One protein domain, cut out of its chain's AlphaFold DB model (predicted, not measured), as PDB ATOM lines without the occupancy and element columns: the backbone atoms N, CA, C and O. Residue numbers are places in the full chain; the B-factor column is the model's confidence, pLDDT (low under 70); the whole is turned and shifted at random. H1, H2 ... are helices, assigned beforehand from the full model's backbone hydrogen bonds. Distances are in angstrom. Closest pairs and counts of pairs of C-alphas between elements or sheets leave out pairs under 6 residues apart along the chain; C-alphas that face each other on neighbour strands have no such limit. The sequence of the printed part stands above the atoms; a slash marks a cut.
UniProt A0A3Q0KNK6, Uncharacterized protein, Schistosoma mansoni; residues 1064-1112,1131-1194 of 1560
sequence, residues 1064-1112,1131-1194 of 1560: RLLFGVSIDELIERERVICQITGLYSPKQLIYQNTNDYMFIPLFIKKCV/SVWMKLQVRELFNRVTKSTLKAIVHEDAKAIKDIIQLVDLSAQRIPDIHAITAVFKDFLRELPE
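What this domain is: This is residues 1064 to 1112 and 1131 to 1194 of the 1560 residues of an uncharacterized protein of Schistosoma mansoni (UniProt A0A3Q0KNK6). Long H3 forms one side, with H4 folded back along its later part, H5 crossing its early part and H1 meeting it at Ile 1153; short H2 lies near the middle, and a loop reaches out to Asn 1097. The printed part has 113 residues with five named helices, H1 to H5: all helix, mostly crossed, compact, radius of gyration of the C-alphas 14.7 A, spans 41 by 34 by 31 A.

Where its parts are: Find C-alpha 1132 at (-34.746, -37.898, -13.014); H3 runs 32.9 A to residue 1154. H4 is residues 1158 to 1166, H1 1071 to 1085, H2 1106 to 1112; H5, from 1178, ends at C-alpha 1191, (-21.585, -30.719, -6.156).

How they stand to each other: Look at the hub, H3: in a hairpin H4 runs opposite ways at a shallow tilt of 10 degrees, closest C-alphas Thr 1149 and Ile 1161, 5.6 A. H5 touches H3 at a steep tilt of 60 degrees, closest C-alphas Lys 1135 and Ala 1180, 4.8 A. H1 touches H4, H2 touches H5. O i to N i+4 pairs are within hydrogen-bond range throughout H1, H2, H3 and H5, and 4 of 5 in H4.

The domain as a whole: Residues 1113 to 1130 are cut out; C-alphas 1112 and 1131 are 19.1 A apart. Links H1 to H2 and H4 to H5 are long. pLDDT is under 70 at 1064 and 1087 to 1102.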
ATOM      1  N   ARG A1064     -16.561 -36.743 -13.278       64.23
ATOM      2  CA  ARG A1064     -15.829 -35.586 -12.717       64.23
ATOM      3  C   ARG A1064     -15.277 -34.619 -13.774       64.23
ATOM      4  O   ARG A1064     -14.352 -33.860 -13.509       64.23
ATOM      5  N   LEU A1065     -15.819 -34.650 -14.992       81.21
ATOM      6  CA  LEU A1065     -15.392 -33.758 -16.075       81.21
ATOM      7  C   LEU A1065     -15.978 -32.347 -15.946       81.21
ATOM      8  O   LEU A1065     -15.328 -31.396 -16.371       81.21
ATOM      9  N   LEU A1066     -17.171 -32.200 -15.363       87.95
ATOM     10  CA  LEU A1066     -17.862 -30.913 -15.191       87.95
ATOM     11  C   LEU A1066     -18.405 -30.724 -13.769       87.95
ATOM     12  O   LEU A1066     -18.310 -29.636 -13.211       87.95
ATOM     13  N   PHE A1067     -18.965 -31.782 -13.185       88.27
ATOM     14  CA  PHE A1067     -19.544 -31.769 -11.845       88.27
ATOM     15  C   PHE A1067     -18.495 -32.213 -10.814       88.27
ATOM     16  O   PHE A1067     -17.661 -33.071 -11.105       88.27
ATOM     17  N   GLY A1068     -18.502 -31.615  -9.619       85.03
ATOM     18  CA  GLY A1068     -17.460 -31.848  -8.606       85.03
ATOM     19  C   GLY A1068     -16.112 -31.168  -8.890       85.03
ATOM     20  O   GLY A1068     -15.153 -31.394  -8.158       85.03
ATOM     21  N   VAL A1069     -16.034 -30.344  -9.940       88.39
ATOM     22  CA  VAL A1069     -14.866 -29.527 -10.307       88.39
ATOM     23  C   VAL A1069     -14.911 -28.198  -9.531       88.39
ATOM     24  O   VAL A1069     -16.000 -27.716  -9.205       88.39
ATOM     25  N   SER A1070     -13.759 -27.598  -9.207       90.52
ATOM     26  CA  SER A1070     -13.718 -26.273  -8.568       90.52
ATOM     27  C   SER A1070     -14.158 -25.161  -9.529       90.52
ATOM     28  O   SER A1070     -14.044 -25.290 -10.750       90.52
ATOM     29  N   ILE A1071     -14.648 -24.044  -8.979       91.35
ATOM     30  CA  ILE A1071     -15.017 -22.871  -9.787       91.35
ATOM     31  C   ILE A1071     -13.796 -22.356 -10.561       91.35
ATOM     32  O   ILE A1071     -13.911 -22.065 -11.748       91.35
ATOM     33  N   ASP A1072     -12.628 -22.300  -9.919       90.50
ATOM     34  CA  ASP A1072     -11.396 -21.776 -10.511       90.50
ATOM     35  C   ASP A1072     -10.940 -22.590 -11.726       90.50
ATOM     36  O   ASP A1072     -10.592 -22.016 -12.756       90.50
ATOM     37  N   GLU A1073     -11.006 -23.924 -11.651       90.01
ATOM     38  CA  GLU A1073     -10.645 -24.787 -12.779       90.01
ATOM     39  C   GLU A1073     -11.664 -24.666 -13.925       90.01
ATOM     40  O   GLU A1073     -11.283 -24.646 -15.095       90.01
ATOM     41  N   LEU A1074     -12.961 -24.528 -13.619       90.65
ATOM     42  CA  LEU A1074     -13.986 -24.281 -14.641       90.65
ATOM     43  C   LEU A1074     -13.794 -22.927 -15.335       90.65
ATOM     44  O   LEU A1074     -13.880 -22.862 -16.560       90.65
ATOM     45  N   ILE A1075     -13.491 -21.870 -14.582       89.92
ATOM     46  CA  ILE A1075     -13.237 -20.532 -15.126       89.92
ATOM     47  C   ILE A1075     -11.949 -20.499 -15.953       89.92
ATOM     48  O   ILE A1075     -11.937 -19.889 -17.021       89.92
ATOM     49  N   GLU A1076     -10.884 -21.186 -15.537       88.63
ATOM     50  CA  GLU A1076      -9.645 -21.228 -16.321       88.63
ATOM     51  C   GLU A1076      -9.820 -22.011 -17.634       88.63
ATOM     52  O   GLU A1076      -9.345 -21.580 -18.686       88.63
ATOM     53  N   ARG A1077     -10.613 -23.093 -17.629       88.87
ATOM     54  CA  ARG A1077     -11.021 -23.781 -18.867       88.87
ATOM     55  C   ARG A1077     -11.805 -22.852 -19.806       88.87
ATOM     56  O   ARG A1077     -11.545 -22.865 -21.008       88.87
ATOM     57  N   GLU A1078     -12.718 -22.018 -19.293       88.51
ATOM     58  CA  GLU A1078     -13.406 -21.004 -20.111       88.51
ATOM     59  C   GLU A1078     -12.454 -19.914 -20.618       88.51
ATOM     60  O   GLU A1078     -12.540 -19.535 -21.783       88.51
ATOM     61  N   ARG A1079     -11.499 -19.436 -19.808       86.87
ATOM     62  CA  ARG A1079     -10.468 -18.476 -20.254       86.87
ATOM     63  C   ARG A1079      -9.682 -19.023 -21.444       86.87
ATOM     64  O   ARG A1079      -9.525 -18.313 -22.437       86.87
ATOM     65  N   VAL A1080      -9.273 -20.291 -21.394       87.86
ATOM     66  CA  VAL A1080      -8.603 -20.980 -22.508       87.86
ATOM     67  C   VAL A1080      -9.529 -21.120 -23.730       87.86
ATOM     68  O   VAL A1080      -9.107 -20.825 -24.849       87.86
ATOM     69  N   ILE A1081     -10.813 -21.464 -23.549       86.26
ATOM     70  CA  ILE A1081     -11.812 -21.472 -24.639       86.26
ATOM     71  C   ILE A1081     -11.931 -20.086 -25.288       86.26
ATOM     72  O   ILE A1081     -11.918 -19.980 -26.518       86.26
ATOM     73  N   CYS A1082     -12.017 -19.017 -24.496       82.73
ATOM     74  CA  CYS A1082     -12.091 -17.638 -24.975       82.73
ATOM     75  C   CYS A1082     -10.849 -17.248 -25.789       82.73
ATOM     76  O   CYS A1082     -10.997 -16.670 -26.868       82.73
ATOM     77  N   GLN A1083      -9.653 -17.600 -25.305       84.13
ATOM     78  CA  GLN A1083      -8.372 -17.334 -25.968       84.13
ATOM     79  C   GLN A1083      -8.256 -18.065 -27.314       84.13
ATOM     80  O   GLN A1083      -7.983 -17.424 -28.327       84.13
ATOM     81  N   ILE A1084      -8.513 -19.379 -27.348       85.99
ATOM     82  CA  ILE A1084      -8.405 -20.199 -28.568       85.99
ATOM     83  C   ILE A1084      -9.457 -19.780 -29.604       85.99
ATOM     84  O   ILE A1084      -9.165 -19.628 -30.790       85.99
ATOM     85  N   THR A1085     -10.711 -19.600 -29.182       81.93
ATOM     86  CA  THR A1085     -11.820 -19.398 -30.126       81.93
ATOM     87  C   THR A1085     -12.013 -17.950 -30.568       81.93
ATOM     88  O   THR A1085     -12.592 -17.717 -31.635       81.93
ATOM     89  N   GLY A1086     -11.617 -16.972 -29.748       71.79
ATOM     90  CA  GLY A1086     -11.992 -15.569 -29.926       71.79
ATOM     91  C   GLY A1086     -13.506 -15.312 -29.857       71.79
ATOM     92  O   GLY A1086     -13.961 -14.281 -30.351       71.79
ATOM     93  N   LEU A1087     -14.305 -16.237 -29.296       64.18
ATOM     94  CA  LEU A1087     -15.774 -16.115 -29.230       64.18
ATOM     95  C   LEU A1087     -16.252 -14.924 -28.388       64.18
ATOM     96  O   LEU A1087     -17.350 -14.424 -28.619       64.18
ATOM     97  N   TYR A1088     -15.432 -14.450 -27.450       55.33
ATOM     98  CA  TYR A1088     -15.729 -13.285 -26.625       55.33
ATOM     99  C   TYR A1088     -14.924 -12.078 -27.105       55.33
ATOM    100  O   TYR A1088     -13.835 -11.774 -26.620       55.33
ATOM    101  N   SER A1089     -15.485 -11.371 -28.087       36.62
ATOM    102  CA  SER A1089     -15.011 -10.035 -28.453       36.62
ATOM    103  C   SER A1089     -15.209  -9.069 -27.267       36.62
ATOM    104  O   SER A1089     -16.279  -9.131 -26.654       36.62
ATOM    105  N   PRO A1090     -14.289  -8.116 -26.987       38.57
ATOM    106  CA  PRO A1090     -14.405  -7.113 -25.906       38.57
ATOM    107  C   PRO A1090     -15.560  -6.090 -26.040       38.57
ATOM    108  O   PRO A1090     -15.450  -4.946 -25.610       38.57
ATOM    109  N   LYS A1091     -16.646  -6.453 -26.728       37.10
ATOM    110  CA  LYS A1091     -17.795  -5.603 -27.070       37.10
ATOM    111  C   LYS A1091     -19.141  -6.180 -26.631       37.10
ATOM    112  O   LYS A1091     -20.131  -5.458 -26.668       37.10
ATOM    113  N   GLN A1092     -19.196  -7.451 -26.226       38.00
ATOM    114  CA  GLN A1092     -20.415  -8.099 -25.733       38.00
ATOM    115  C   GLN A1092     -20.356  -8.292 -24.214       38.00
ATOM    116  O   GLN A1092     -20.211  -9.410 -23.743       38.00
ATOM    117  N   LEU A1093     -20.445  -7.170 -23.490       34.99
ATOM    118  CA  LEU A1093     -20.970  -6.988 -22.124       34.99
ATOM    119  C   LEU A1093     -20.623  -5.545 -21.713       34.99
ATOM    120  O   LEU A1093     -19.502  -5.264 -21.301       34.99
ATOM    121  N   ILE A1094     -21.558  -4.599 -21.868       29.80
ATOM    122  CA  ILE A1094     -21.325  -3.199 -21.464       29.80
ATOM    123  C   ILE A1094     -21.587  -3.066 -19.959       29.80
ATOM    124  O   ILE A1094     -22.607  -2.515 -19.538       29.80
ATOM    125  N   TYR A1095     -20.644  -3.550 -19.148       32.90
ATOM    126  CA  TYR A1095     -20.490  -3.042 -17.790       32.90
ATOM    127  C   TYR A1095     -19.943  -1.617 -17.878       32.90
ATOM    128  O   TYR A1095     -18.869  -1.369 -18.421       32.90
ATOM    129  N   GLN A1096     -20.704  -0.648 -17.373       29.94
ATOM    130  CA  GLN A1096     -20.195   0.710 -17.228       29.94
ATOM    131  C   GLN A1096     -19.263   0.750 -16.003       29.94
ATOM    132  O   GLN A1096     -19.680   0.382 -14.908       29.94
ATOM    133  N   ASN A1097     -18.031   1.227 -16.214       30.43
ATOM    134  CA  ASN A1097     -16.941   1.450 -15.244       30.43
ATOM    135  C   ASN A1097     -16.025   0.281 -14.805       30.43
ATOM    136  O   ASN A1097     -15.134   0.538 -13.999       30.43
ATOM    137  N   THR A1098     -16.094  -0.920 -15.389       35.87
ATOM    138  CA  THR A1098     -14.984  -1.901 -15.306       35.87
ATOM    139  C   THR A1098     -14.680  -2.524 -16.672       35.87
ATOM    140  O   THR A1098     -15.572  -2.675 -17.501       35.87
ATOM    141  N   ASN A1099     -13.407  -2.851 -16.934       31.74
ATOM    142  CA  ASN A1099     -12.938  -3.425 -18.211       31.74
ATOM    143  C   ASN A1099     -12.933  -4.968 -18.195       31.74
ATOM    144  O   ASN A1099     -12.265  -5.600 -19.017       31.74
ATOM    145  N   ASP A1100     -13.627  -5.569 -17.231       41.96
ATOM    146  CA  ASP A1100     -13.349  -6.930 -16.792       41.96
ATOM    147  C   ASP A1100     -14.286  -7.940 -17.463       41.96
ATOM    148  O   ASP A1100     -15.515  -7.832 -17.437       41.96
ATOM    149  N   TYR A1101     -13.672  -8.922 -18.119       51.99
ATOM    150  CA  TYR A1101     -14.347  -9.965 -18.879       51.99
ATOM    151  C   TYR A1101     -14.962 -10.981 -17.912       51.99
ATOM    152  O   TYR A1101     -14.227 -11.760 -17.318       51.99
ATOM    153  N   MET A1102     -16.292 -11.011 -17.776       62.16
ATOM    154  CA  MET A1102     -16.947 -12.025 -16.941       62.16
ATOM    155  C   MET A1102     -16.824 -13.424 -17.562       62.16
ATOM    156  O   MET A1102     -17.434 -13.702 -18.601       62.16
ATOM    157  N   PHE A1103     -16.082 -14.323 -16.919       77.48
ATOM    158  CA  PHE A1103     -15.844 -15.687 -17.404       77.48
ATOM    159  C   PHE A1103     -16.865 -16.664 -16.809       77.48
ATOM    160  O   PHE A1103     -16.580 -17.413 -15.881       77.48
ATOM    161  N   ILE A1104     -18.084 -16.665 -17.353       87.53
ATOM    162  CA  ILE A1104     -19.178 -17.529 -16.878       87.53
ATOM    163  C   ILE A1104     -19.126 -18.902 -17.584       87.53
ATOM    164  O   ILE A1104     -19.286 -18.937 -18.808       87.53
ATOM    165  N   PRO A1105     -19.006 -20.029 -16.847       90.92
ATOM    166  CA  PRO A1105     -19.063 -21.385 -17.397       90.92
ATOM    167  C   PRO A1105     -20.233 -21.637 -18.352       90.92
ATOM    168  O   PRO A1105     -21.389 -21.346 -18.030       90.92
ATOM    169  N   LEU A1106     -19.948 -22.259 -19.500       89.80
ATOM    170  CA  LEU A1106     -20.904 -22.548 -20.572       89.80
ATOM    171  C   LEU A1106     -22.145 -23.290 -20.066       89.80
ATOM    172  O   LEU A1106     -23.255 -23.004 -20.513       89.80
ATOM    173  N   PHE A1107     -21.967 -24.212 -19.116       93.19
ATOM    174  CA  PHE A1107     -23.062 -24.912 -18.440       93.19
ATOM    175  C   PHE A1107     -24.026 -23.937 -17.745       93.19
ATOM    176  O   PHE A1107     -25.232 -23.975 -17.996       93.19
ATOM    177  N   ILE A1108     -23.488 -23.038 -16.911       94.45
ATOM    178  CA  ILE A1108     -24.256 -22.038 -16.157       94.45
ATOM    179  C   ILE A1108     -24.975 -21.112 -17.138       94.45
ATOM    180  O   ILE A1108     -26.192 -20.954 -17.053       94.45
ATOM    181  N   LYS A1109     -24.229 -20.570 -18.109       92.36
ATOM    182  CA  LYS A1109     -24.740 -19.664 -19.139       92.36
ATOM    183  C   LYS A1109     -25.906 -20.287 -19.912       92.36
ATOM    184  O   LYS A1109     -26.991 -19.719 -19.932       92.36
ATOM    185  N   LYS A1110     -25.726 -21.486 -20.477       93.26
ATOM    186  CA  LYS A1110     -26.757 -22.182 -21.268       93.26
ATOM    187  C   LYS A1110     -27.999 -22.542 -20.453       93.26
ATOM    188  O   LYS A1110     -29.107 -22.447 -20.977       93.26
ATOM    189  N   CYS A1111     -27.838 -22.943 -19.189       95.59
ATOM    190  CA  CYS A1111     -28.981 -23.216 -18.320       95.59
ATOM    191  C   CYS A1111     -29.767 -21.934 -18.016       95.59
ATOM    192  O   CYS A1111     -30.984 -21.923 -18.184       95.59
ATOM    193  N   VAL A1112     -29.089 -20.849 -17.626       95.66
ATOM    194  CA  VAL A1112     -29.732 -19.560 -17.317       95.66
ATOM    195  C   VAL A1112     -30.398 -18.952 -18.554       95.66
ATOM    196  O   VAL A1112     -31.550 -18.540 -18.462       95.66
ATOM    197  N   SER A1131     -38.432 -34.953 -14.007       87.12
ATOM    198  CA  SER A1131     -38.133 -36.390 -14.074       87.12
ATOM    199  C   SER A1131     -36.621 -36.639 -14.035       87.12
ATOM    200  O   SER A1131     -35.867 -36.073 -14.835       87.12
ATOM    201  N   VAL A1132     -36.169 -37.530 -13.147       89.15
ATOM    202  CA  VAL A1132     -34.746 -37.898 -13.014       89.15
ATOM    203  C   VAL A1132     -34.191 -38.533 -14.303       89.15
ATOM    204  O   VAL A1132     -33.007 -38.386 -14.601       89.15
ATOM    205  N   TRP A1133     -35.039 -39.138 -15.139       86.05
ATOM    206  CA  TRP A1133     -34.639 -39.624 -16.465       86.05
ATOM    207  C   TRP A1133     -34.256 -38.488 -17.425       86.05
ATOM    208  O   TRP A1133     -33.252 -38.580 -18.129       86.05
ATOM    209  N   MET A1134     -35.010 -37.385 -17.423       88.44
ATOM    210  CA  MET A1134     -34.697 -36.198 -18.232       88.44
ATOM    211  C   MET A1134     -33.479 -35.450 -17.664       88.44
ATOM    212  O   MET A1134     -32.612 -34.992 -18.406       88.44
ATOM    213  N   LYS A1135     -33.371 -35.405 -16.331       90.59
ATOM    214  CA  LYS A1135     -32.213 -34.891 -15.586       90.59
ATOM    215  C   LYS A1135     -30.908 -35.596 -16.004       90.59
ATOM    216  O   LYS A1135     -29.919 -34.926 -16.298       90.59
ATOM    217  N   LEU A1136     -30.918 -36.930 -16.124       89.10
ATOM    218  CA  LEU A1136     -29.782 -37.706 -16.644       89.10
ATOM    219  C   LEU A1136     -29.406 -37.326 -18.083       89.10
ATOM    220  O   LEU A1136     -28.223 -37.158 -18.366       89.10
ATOM    221  N   GLN A1137     -30.379 -37.150 -18.983       90.01
ATOM    222  CA  GLN A1137     -30.100 -36.781 -20.381       90.01
ATOM    223  C   GLN A1137     -29.419 -35.408 -20.495       90.01
ATOM    224  O   GLN A1137     -28.489 -35.246 -21.287       90.01
ATOM    225  N   VAL A1138     -29.831 -34.434 -19.674       91.69
ATOM    226  CA  VAL A1138     -29.183 -33.113 -19.589       91.69
ATOM    227  C   VAL A1138     -27.755 -33.232 -19.036       91.69
ATOM    228  O   VAL A1138     -26.839 -32.620 -19.583       91.69
ATOM    229  N   ARG A1139     -27.537 -34.045 -17.993       91.65
ATOM    230  CA  ARG A1139     -26.200 -34.268 -17.411       91.65
ATOM    231  C   ARG A1139     -25.245 -34.944 -18.402       91.65
ATOM    232  O   ARG A1139     -24.134 -34.463 -18.607       91.65
ATOM    233  N   GLU A1140     -25.696 -36.003 -19.070       88.79
ATOM    234  CA  GLU A1140     -24.917 -36.749 -20.067       88.79
ATOM    235  C   GLU A1140     -24.612 -35.910 -21.322       88.79
ATOM    236  O   GLU A1140     -23.503 -35.973 -21.856       88.79
ATOM    237  N   LEU A1141     -25.547 -35.059 -21.766       91.10
ATOM    238  CA  LEU A1141     -25.283 -34.068 -22.815       91.10
ATOM    239  C   LEU A1141     -24.079 -33.194 -22.451       91.10
ATOM    240  O   LEU A1141     -23.146 -33.071 -23.245       91.10
ATOM    241  N   PHE A1142     -24.088 -32.596 -21.259       92.95
ATOM    242  CA  PHE A1142     -23.012 -31.708 -20.836       92.95
ATOM    243  C   PHE A1142     -21.698 -32.452 -20.571       92.95
ATOM    244  O   PHE A1142     -20.653 -31.962 -20.988       92.95
ATOM    245  N   ASN A1143     -21.729 -33.665 -20.008       90.09
ATOM    246  CA  ASN A1143     -20.538 -34.511 -19.888       90.09
ATOM    247  C   ASN A1143     -19.905 -34.801 -21.266       90.09
ATOM    248  O   ASN A1143     -18.690 -34.663 -21.423       90.09
ATOM    249  N   ARG A1144     -20.705 -35.135 -22.295       90.08
ATOM    250  CA  ARG A1144     -20.224 -35.323 -23.682       90.08
ATOM    251  C   ARG A1144     -19.647 -34.046 -24.282       90.08
ATOM    252  O   ARG A1144     -18.592 -34.106 -24.915       90.08
ATOM    253  N   VAL A1145     -20.311 -32.909 -24.078       91.52
ATOM    254  CA  VAL A1145     -19.848 -31.590 -24.534       91.52
ATOM    255  C   VAL A1145     -18.504 -31.261 -23.891       91.52
ATOM    256  O   VAL A1145     -17.524 -31.128 -24.614       91.52
ATOM    257  N   THR A1146     -18.397 -31.251 -22.560       90.88
ATOM    258  CA  THR A1146     -17.145 -30.957 -21.845       90.88
ATOM    259  C   THR A1146     -16.024 -31.928 -22.223       90.88
ATOM    260  O   THR A1146     -14.907 -31.488 -22.485       90.88
ATOM    261  N   LYS A1147     -16.304 -33.232 -22.361       90.41
ATOM    262  CA  LYS A1147     -15.325 -34.234 -22.830       90.41
ATOM    263  C   LYS A1147     -14.810 -33.951 -24.245       90.41
ATOM    264  O   LYS A1147     -13.651 -34.234 -24.541       90.41
ATOM    265  N   SER A1148     -15.662 -33.416 -25.117       90.32
ATOM    266  CA  SER A1148     -15.312 -33.081 -26.503       90.32
ATOM    267  C   SER A1148     -14.569 -31.745 -26.577       90.32
ATOM    268  O   SER A1148     -13.545 -31.654 -27.251       90.32
ATOM    269  N   THR A1149     -15.013 -30.738 -25.822       89.93
ATOM    270  CA  THR A1149     -14.353 -29.434 -25.703       89.93
ATOM    271  C   THR A1149     -12.950 -29.570 -25.111       89.93
ATOM    272  O   THR A1149     -12.018 -29.010 -25.671       89.93
ATOM    273  N   LEU A1150     -12.755 -30.371 -24.054       90.32
ATOM    274  CA  LEU A1150     -11.425 -30.623 -23.478       90.32
ATOM    275  C   LEU A1150     -10.464 -31.270 -24.490       90.32
ATOM    276  O   LEU A1150      -9.305 -30.871 -24.566       90.32
ATOM    277  N   LYS A1151     -10.939 -32.203 -25.328       90.64
ATOM    278  CA  LYS A1151     -10.137 -32.738 -26.444       90.64
ATOM    279  C   LYS A1151      -9.795 -31.663 -27.478       90.64
ATOM    280  O   LYS A1151      -8.657 -31.591 -27.920       90.64
ATOM    281  N   ALA A1152     -10.765 -30.836 -27.861       89.83
ATOM    282  CA  ALA A1152     -10.554 -29.788 -28.854       89.83
ATOM    283  C   ALA A1152      -9.617 -28.670 -28.346       89.83
ATOM    284  O   ALA A1152      -8.839 -28.146 -29.134       89.83
ATOM    285  N   ILE A1153      -9.611 -28.379 -27.037       88.66
ATOM    286  CA  ILE A1153      -8.615 -27.517 -26.376       88.66
ATOM    287  C   ILE A1153      -7.206 -28.116 -26.495       88.66
ATOM    288  O   ILE A1153      -6.288 -27.410 -26.892       88.66
ATOM    289  N   VAL A1154      -7.032 -29.416 -26.218       89.86
ATOM    290  CA  VAL A1154      -5.729 -30.113 -26.334       89.86
ATOM    291  C   VAL A1154      -5.186 -30.127 -27.774       89.86
ATOM    292  O   VAL A1154      -3.978 -30.232 -27.973       89.86
ATOM    293  N   HIS A1155      -6.055 -29.989 -28.777       89.58
ATOM    294  CA  HIS A1155      -5.677 -29.842 -30.188       89.58
ATOM    295  C   HIS A1155      -5.693 -28.383 -30.696       89.58
ATOM    296  O   HIS A1155      -5.515 -28.169 -31.891       89.58
ATOM    297  N   GLU A1156      -5.936 -27.402 -29.817       87.98
ATOM    298  CA  GLU A1156      -6.111 -25.968 -30.127       87.98
ATOM    299  C   GLU A1156      -7.135 -25.664 -31.252       87.98
ATOM    300  O   GLU A1156      -7.111 -24.601 -31.877       87.98
ATOM    301  N   ASP A1157      -8.084 -26.573 -31.510       89.48
ATOM    302  CA  ASP A1157      -9.018 -26.462 -32.634       89.48
ATOM    303  C   ASP A1157     -10.179 -25.507 -32.311       89.48
ATOM    304  O   ASP A1157     -11.286 -25.883 -31.904       89.48
ATOM    305  N   ALA A1158      -9.915 -24.227 -32.567       88.77
ATOM    306  CA  ALA A1158     -10.862 -23.126 -32.476       88.77
ATOM    307  C   ALA A1158     -12.154 -23.322 -33.290       88.77
ATOM    308  O   ALA A1158     -13.154 -22.664 -32.984       88.77
ATOM    309  N   LYS A1159     -12.159 -24.180 -34.323       89.61
ATOM    310  CA  LYS A1159     -13.364 -24.508 -35.091       89.61
ATOM    311  C   LYS A1159     -14.136 -25.636 -34.412       89.61
ATOM    312  O   LYS A1159     -15.319 -25.452 -34.146       89.61
ATOM    313  N   ALA A1160     -13.486 -26.744 -34.058       90.27
ATOM    314  CA  ALA A1160     -14.143 -27.841 -33.349       90.27
ATOM    315  C   ALA A1160     -14.795 -27.363 -32.043       90.27
ATOM    316  O   ALA A1160     -15.944 -27.712 -31.786       90.27
ATOM    317  N   ILE A1161     -14.137 -26.492 -31.264       88.35
ATOM    318  CA  ILE A1161     -14.748 -25.899 -30.060       88.35
ATOM    319  C   ILE A1161     -16.018 -25.099 -30.420       88.35
ATOM    320  O   ILE A1161     -17.049 -25.268 -29.770       88.35
ATOM    321  N   LYS A1162     -15.991 -24.266 -31.472       88.52
ATOM    322  CA  LYS A1162     -17.171 -23.504 -31.933       88.52
ATOM    323  C   LYS A1162     -18.314 -24.413 -32.371       88.52
ATOM    324  O   LYS A1162     -19.466 -24.138 -32.035       88.52
ATOM    325  N   ASP A1163     -18.009 -25.474 -33.105       88.99
ATOM    326  CA  ASP A1163     -19.001 -26.420 -33.615       88.99
ATOM    327  C   ASP A1163     -19.608 -27.236 -32.450       88.99
ATOM    328  O   ASP A1163     -20.828 -27.354 -32.346       88.99
ATOM    329  N   ILE A1164     -18.793 -27.682 -31.482       90.15
ATOM    330  CA  ILE A1164     -19.246 -28.368 -30.254       90.15
ATOM    331  C   ILE A1164     -20.165 -27.472 -29.402       90.15
ATOM    332  O   ILE A1164     -21.193 -27.940 -28.912       90.15
ATOM    333  N   ILE A1165     -19.844 -26.184 -29.244       86.49
ATOM    334  CA  ILE A1165     -20.661 -25.229 -28.468       86.49
ATOM    335  C   ILE A1165     -22.025 -24.957 -29.137       86.49
ATOM    336  O   ILE A1165     -23.021 -24.723 -28.443       86.49
ATOM    337  N   GLN A1166     -22.102 -25.029 -30.470       84.95
ATOM    338  CA  GLN A1166     -23.362 -24.914 -31.218       84.95
ATOM    339  C   GLN A1166     -24.268 -26.144 -31.050       84.95
ATOM    340  O   GLN A1166     -25.487 -25.992 -31.026       84.95
ATOM    341  N   LEU A1167     -23.702 -27.341 -30.848       85.53
ATOM    342  CA  LEU A1167     -24.458 -28.582 -30.606       85.53
ATOM    343  C   LEU A1167     -25.141 -28.645 -29.220       85.53
ATOM    344  O   LEU A1167     -25.889 -29.586 -28.941       85.53
ATOM    345  N   VAL A1168     -24.923 -27.656 -28.343       89.84
ATOM    346  CA  VAL A1168     -25.575 -27.561 -27.024       89.84
ATOM    347  C   VAL A1168     -27.011 -27.039 -27.161       89.84
ATOM    348  O   VAL A1168     -27.288 -25.857 -26.918       89.84
ATOM    349  N   ASP A1169     -27.915 -27.944 -27.542       89.40
ATOM    350  CA  ASP A1169     -29.361 -27.716 -27.591       89.40
ATOM    351  C   ASP A1169     -30.069 -28.172 -26.299       89.40
ATOM    352  O   ASP A1169     -30.078 -29.363 -25.962       89.40
ATOM    353  N   LEU A1170     -30.687 -27.198 -25.618       92.55
ATOM    354  CA  LEU A1170     -31.551 -27.341 -24.437       92.55
ATOM    355  C   LEU A1170     -33.021 -26.957 -24.718       92.55
ATOM    356  O   LEU A1170     -33.801 -26.773 -23.783       92.55
ATOM    357  N   SER A1171     -33.401 -26.784 -25.987       90.36
ATOM    358  CA  SER A1171     -34.719 -26.291 -26.396       90.36
ATOM    359  C   SER A1171     -35.884 -27.156 -25.901       90.36
ATOM    360  O   SER A1171     -35.741 -28.349 -25.628       90.36
ATOM    361  N   ALA A1172     -37.085 -26.571 -25.858       90.12
ATOM    362  CA  ALA A1172     -38.327 -27.284 -25.537       90.12
ATOM    363  C   ALA A1172     -38.680 -28.427 -26.519       90.12
ATOM    364  O   ALA A1172     -39.573 -29.222 -26.231       90.12
ATOM    365  N   GLN A1173     -38.010 -28.509 -27.672       88.43
ATOM    366  CA  GLN A1173     -38.092 -29.626 -28.612       88.43
ATOM    367  C   GLN A1173     -37.305 -30.842 -28.111       88.43
ATOM    368  O   GLN A1173     -37.758 -31.968 -28.289       88.43
ATOM    369  N   ARG A1174     -36.139 -30.617 -27.493       88.21
ATOM    370  CA  ARG A1174     -35.198 -31.674 -27.103       88.21
ATOM    371  C   ARG A1174     -35.289 -32.053 -25.628       88.21
ATOM    372  O   ARG A1174     -35.222 -33.230 -25.301       88.21
ATOM    373  N   ILE A1175     -35.479 -31.069 -24.751       90.83
ATOM    374  CA  ILE A1175     -35.686 -31.238 -23.307       90.83
ATOM    375  C   ILE A1175     -36.988 -30.500 -22.945       90.83
ATOM    376  O   ILE A1175     -36.960 -29.331 -22.553       90.83
ATOM    377  N   PRO A1176     -38.170 -31.120 -23.126       89.15
ATOM    378  CA  PRO A1176     -39.452 -30.427 -22.964       89.15
ATOM    379  C   PRO A1176     -39.711 -29.978 -21.519       89.15
ATOM    380  O   PRO A1176     -40.313 -28.925 -21.304       89.15
ATOM    381  N   ASP A1177     -39.219 -30.724 -20.529       90.02
ATOM    382  CA  ASP A1177     -39.331 -30.370 -19.113       90.02
ATOM    383  C   ASP A1177     -38.240 -29.370 -18.686       90.02
ATOM    384  O   ASP A1177     -37.050 -29.683 -18.676       90.02
ATOM    385  N   ILE A1178     -38.653 -28.159 -18.302       94.50
ATOM    386  CA  ILE A1178     -37.755 -27.131 -17.758       94.50
ATOM    387  C   ILE A1178     -37.324 -27.443 -16.316       94.50
ATOM    388  O   ILE A1178     -36.244 -27.028 -15.890       94.50
ATOM    389  N   HIS A1179     -38.122 -28.208 -15.563       94.85
ATOM    390  CA  HIS A1179     -37.812 -28.545 -14.177       94.85
ATOM    391  C   HIS A1179     -36.600 -29.478 -14.092       94.85
ATOM    392  O   HIS A1179     -35.752 -29.287 -13.219       94.85
ATOM    393  N   ALA A1180     -36.432 -30.391 -15.054       92.84
ATOM    394  CA  ALA A1180     -35.215 -31.185 -15.223       92.84
ATOM    395  C   ALA A1180     -33.949 -30.323 -15.412       92.84
ATOM    396  O   ALA A1180     -32.929 -30.608 -14.785       92.84
ATOM    397  N   ILE A1181     -34.012 -29.232 -16.191       95.59
ATOM    398  CA  ILE A1181     -32.882 -28.292 -16.336       95.59
ATOM    399  C   ILE A1181     -32.601 -27.597 -14.996       95.59
ATOM    400  O   ILE A1181     -31.457 -27.582 -14.543       95.59
ATOM    401  N   THR A1182     -33.634 -27.099 -14.300       96.19
ATOM    402  CA  THR A1182     -33.442 -26.495 -12.967       96.19
ATOM    403  C   THR A1182     -32.911 -27.487 -11.925       96.19
ATOM    404  O   THR A1182     -32.205 -27.080 -11.005       96.19
ATOM    405  N   ALA A1183     -33.194 -28.786 -12.075       93.73
ATOM    406  CA  ALA A1183     -32.670 -29.837 -11.209       93.73
ATOM    407  C   ALA A1183     -31.173 -30.090 -11.456       93.73
ATOM    408  O   ALA A1183     -30.408 -30.063 -10.497       93.73
ATOM    409  N   VAL A1184     -30.722 -30.245 -12.711       94.14
ATOM    410  CA  VAL A1184     -29.276 -30.379 -13.015       94.14
ATOM    411  C   VAL A1184     -28.499 -29.110 -12.642       94.14
ATOM    412  O   VAL A1184     -27.351 -29.185 -12.215       94.14
ATOM    413  N   PHE A1185     -29.131 -27.940 -12.731       96.16
ATOM    414  CA  PHE A1185     -28.534 -26.698 -12.248       96.16
ATOM    415  C   PHE A1185     -28.345 -26.684 -10.715       96.16
ATOM    416  O   PHE A1185     -27.281 -26.289 -10.235       96.16
ATOM    417  N   LYS A1186     -29.329 -27.165  -9.937       94.44
ATOM    418  CA  LYS A1186     -29.175 -27.343  -8.478       94.44
ATOM    419  C   LYS A1186     -28.139 -28.421  -8.128       94.44
ATOM    420  O   LYS A1186     -27.372 -28.212  -7.192       94.44
ATOM    421  N   ASP A1187     -28.073 -29.524  -8.879       91.33
ATOM    422  CA  ASP A1187     -27.029 -30.555  -8.737       91.33
ATOM    423  C   ASP A1187     -25.627 -29.958  -8.868       91.33
ATOM    424  O   ASP A1187     -24.797 -30.146  -7.983       91.33
ATOM    425  N   PHE A1188     -25.378 -29.200  -9.940       93.22
ATOM    426  CA  PHE A1188     -24.084 -28.569 -10.197       93.22
ATOM    427  C   PHE A1188     -23.615 -27.728  -9.003       93.22
ATOM    428  O   PHE A1188     -22.517 -27.947  -8.497       93.22
ATOM    429  N   LEU A1189     -24.469 -26.834  -8.491       93.91
ATOM    430  CA  LEU A1189     -24.149 -25.977  -7.341       93.91
ATOM    431  C   LEU A1189     -23.999 -26.760  -6.017       93.91
ATOM    432  O   LEU A1189     -23.199 -26.378  -5.156       93.91
ATOM    433  N   ARG A1190     -24.734 -27.868  -5.848       90.12
ATOM    434  CA  ARG A1190     -24.587 -28.796  -4.711       90.12
ATOM    435  C   ARG A1190     -23.254 -29.547  -4.750       90.12
ATOM    436  O   ARG A1190     -22.676 -29.795  -3.696       90.12
ATOM    437  N   GLU A1191     -22.778 -29.893  -5.942       87.79
ATOM    438  CA  GLU A1191     -21.585 -30.719  -6.156       87.79
ATOM    439  C   GLU A1191     -20.259 -29.958  -6.109       87.79
ATOM    440  O   GLU A1191     -19.217 -30.593  -5.957       87.79
ATOM    441  N   LEU A1192     -20.270 -28.623  -6.203       89.94
ATOM    442  CA  LEU A1192     -19.058 -27.808  -6.072       89.94
ATOM    443  C   LEU A1192     -18.298 -28.131  -4.760       89.94
ATOM    444  O   LEU A1192     -18.944 -28.207  -3.707       89.94
ATOM    445  N   PRO A1193     -16.950 -28.251  -4.779       87.93
ATOM    446  CA  PRO A1193     -16.127 -28.510  -3.585       87.93
ATOM    447  C   PRO A1193     -16.279 -27.489  -2.442       87.93
ATOM    448  O   PRO A1193     -15.968 -27.789  -1.288       87.93
ATOM    449  N   GLU A1194     -16.797 -26.298  -2.742       88.84
ATOM    450  CA  GLU A1194     -17.229 -25.290  -1.774       88.84
ATOM    451  C   GLU A1194     -18.601 -24.714  -2.199       88.84
ATOM    452  O   GLU A1194     -18.858 -24.620  -3.403       88.84
TER     453      GLU A1194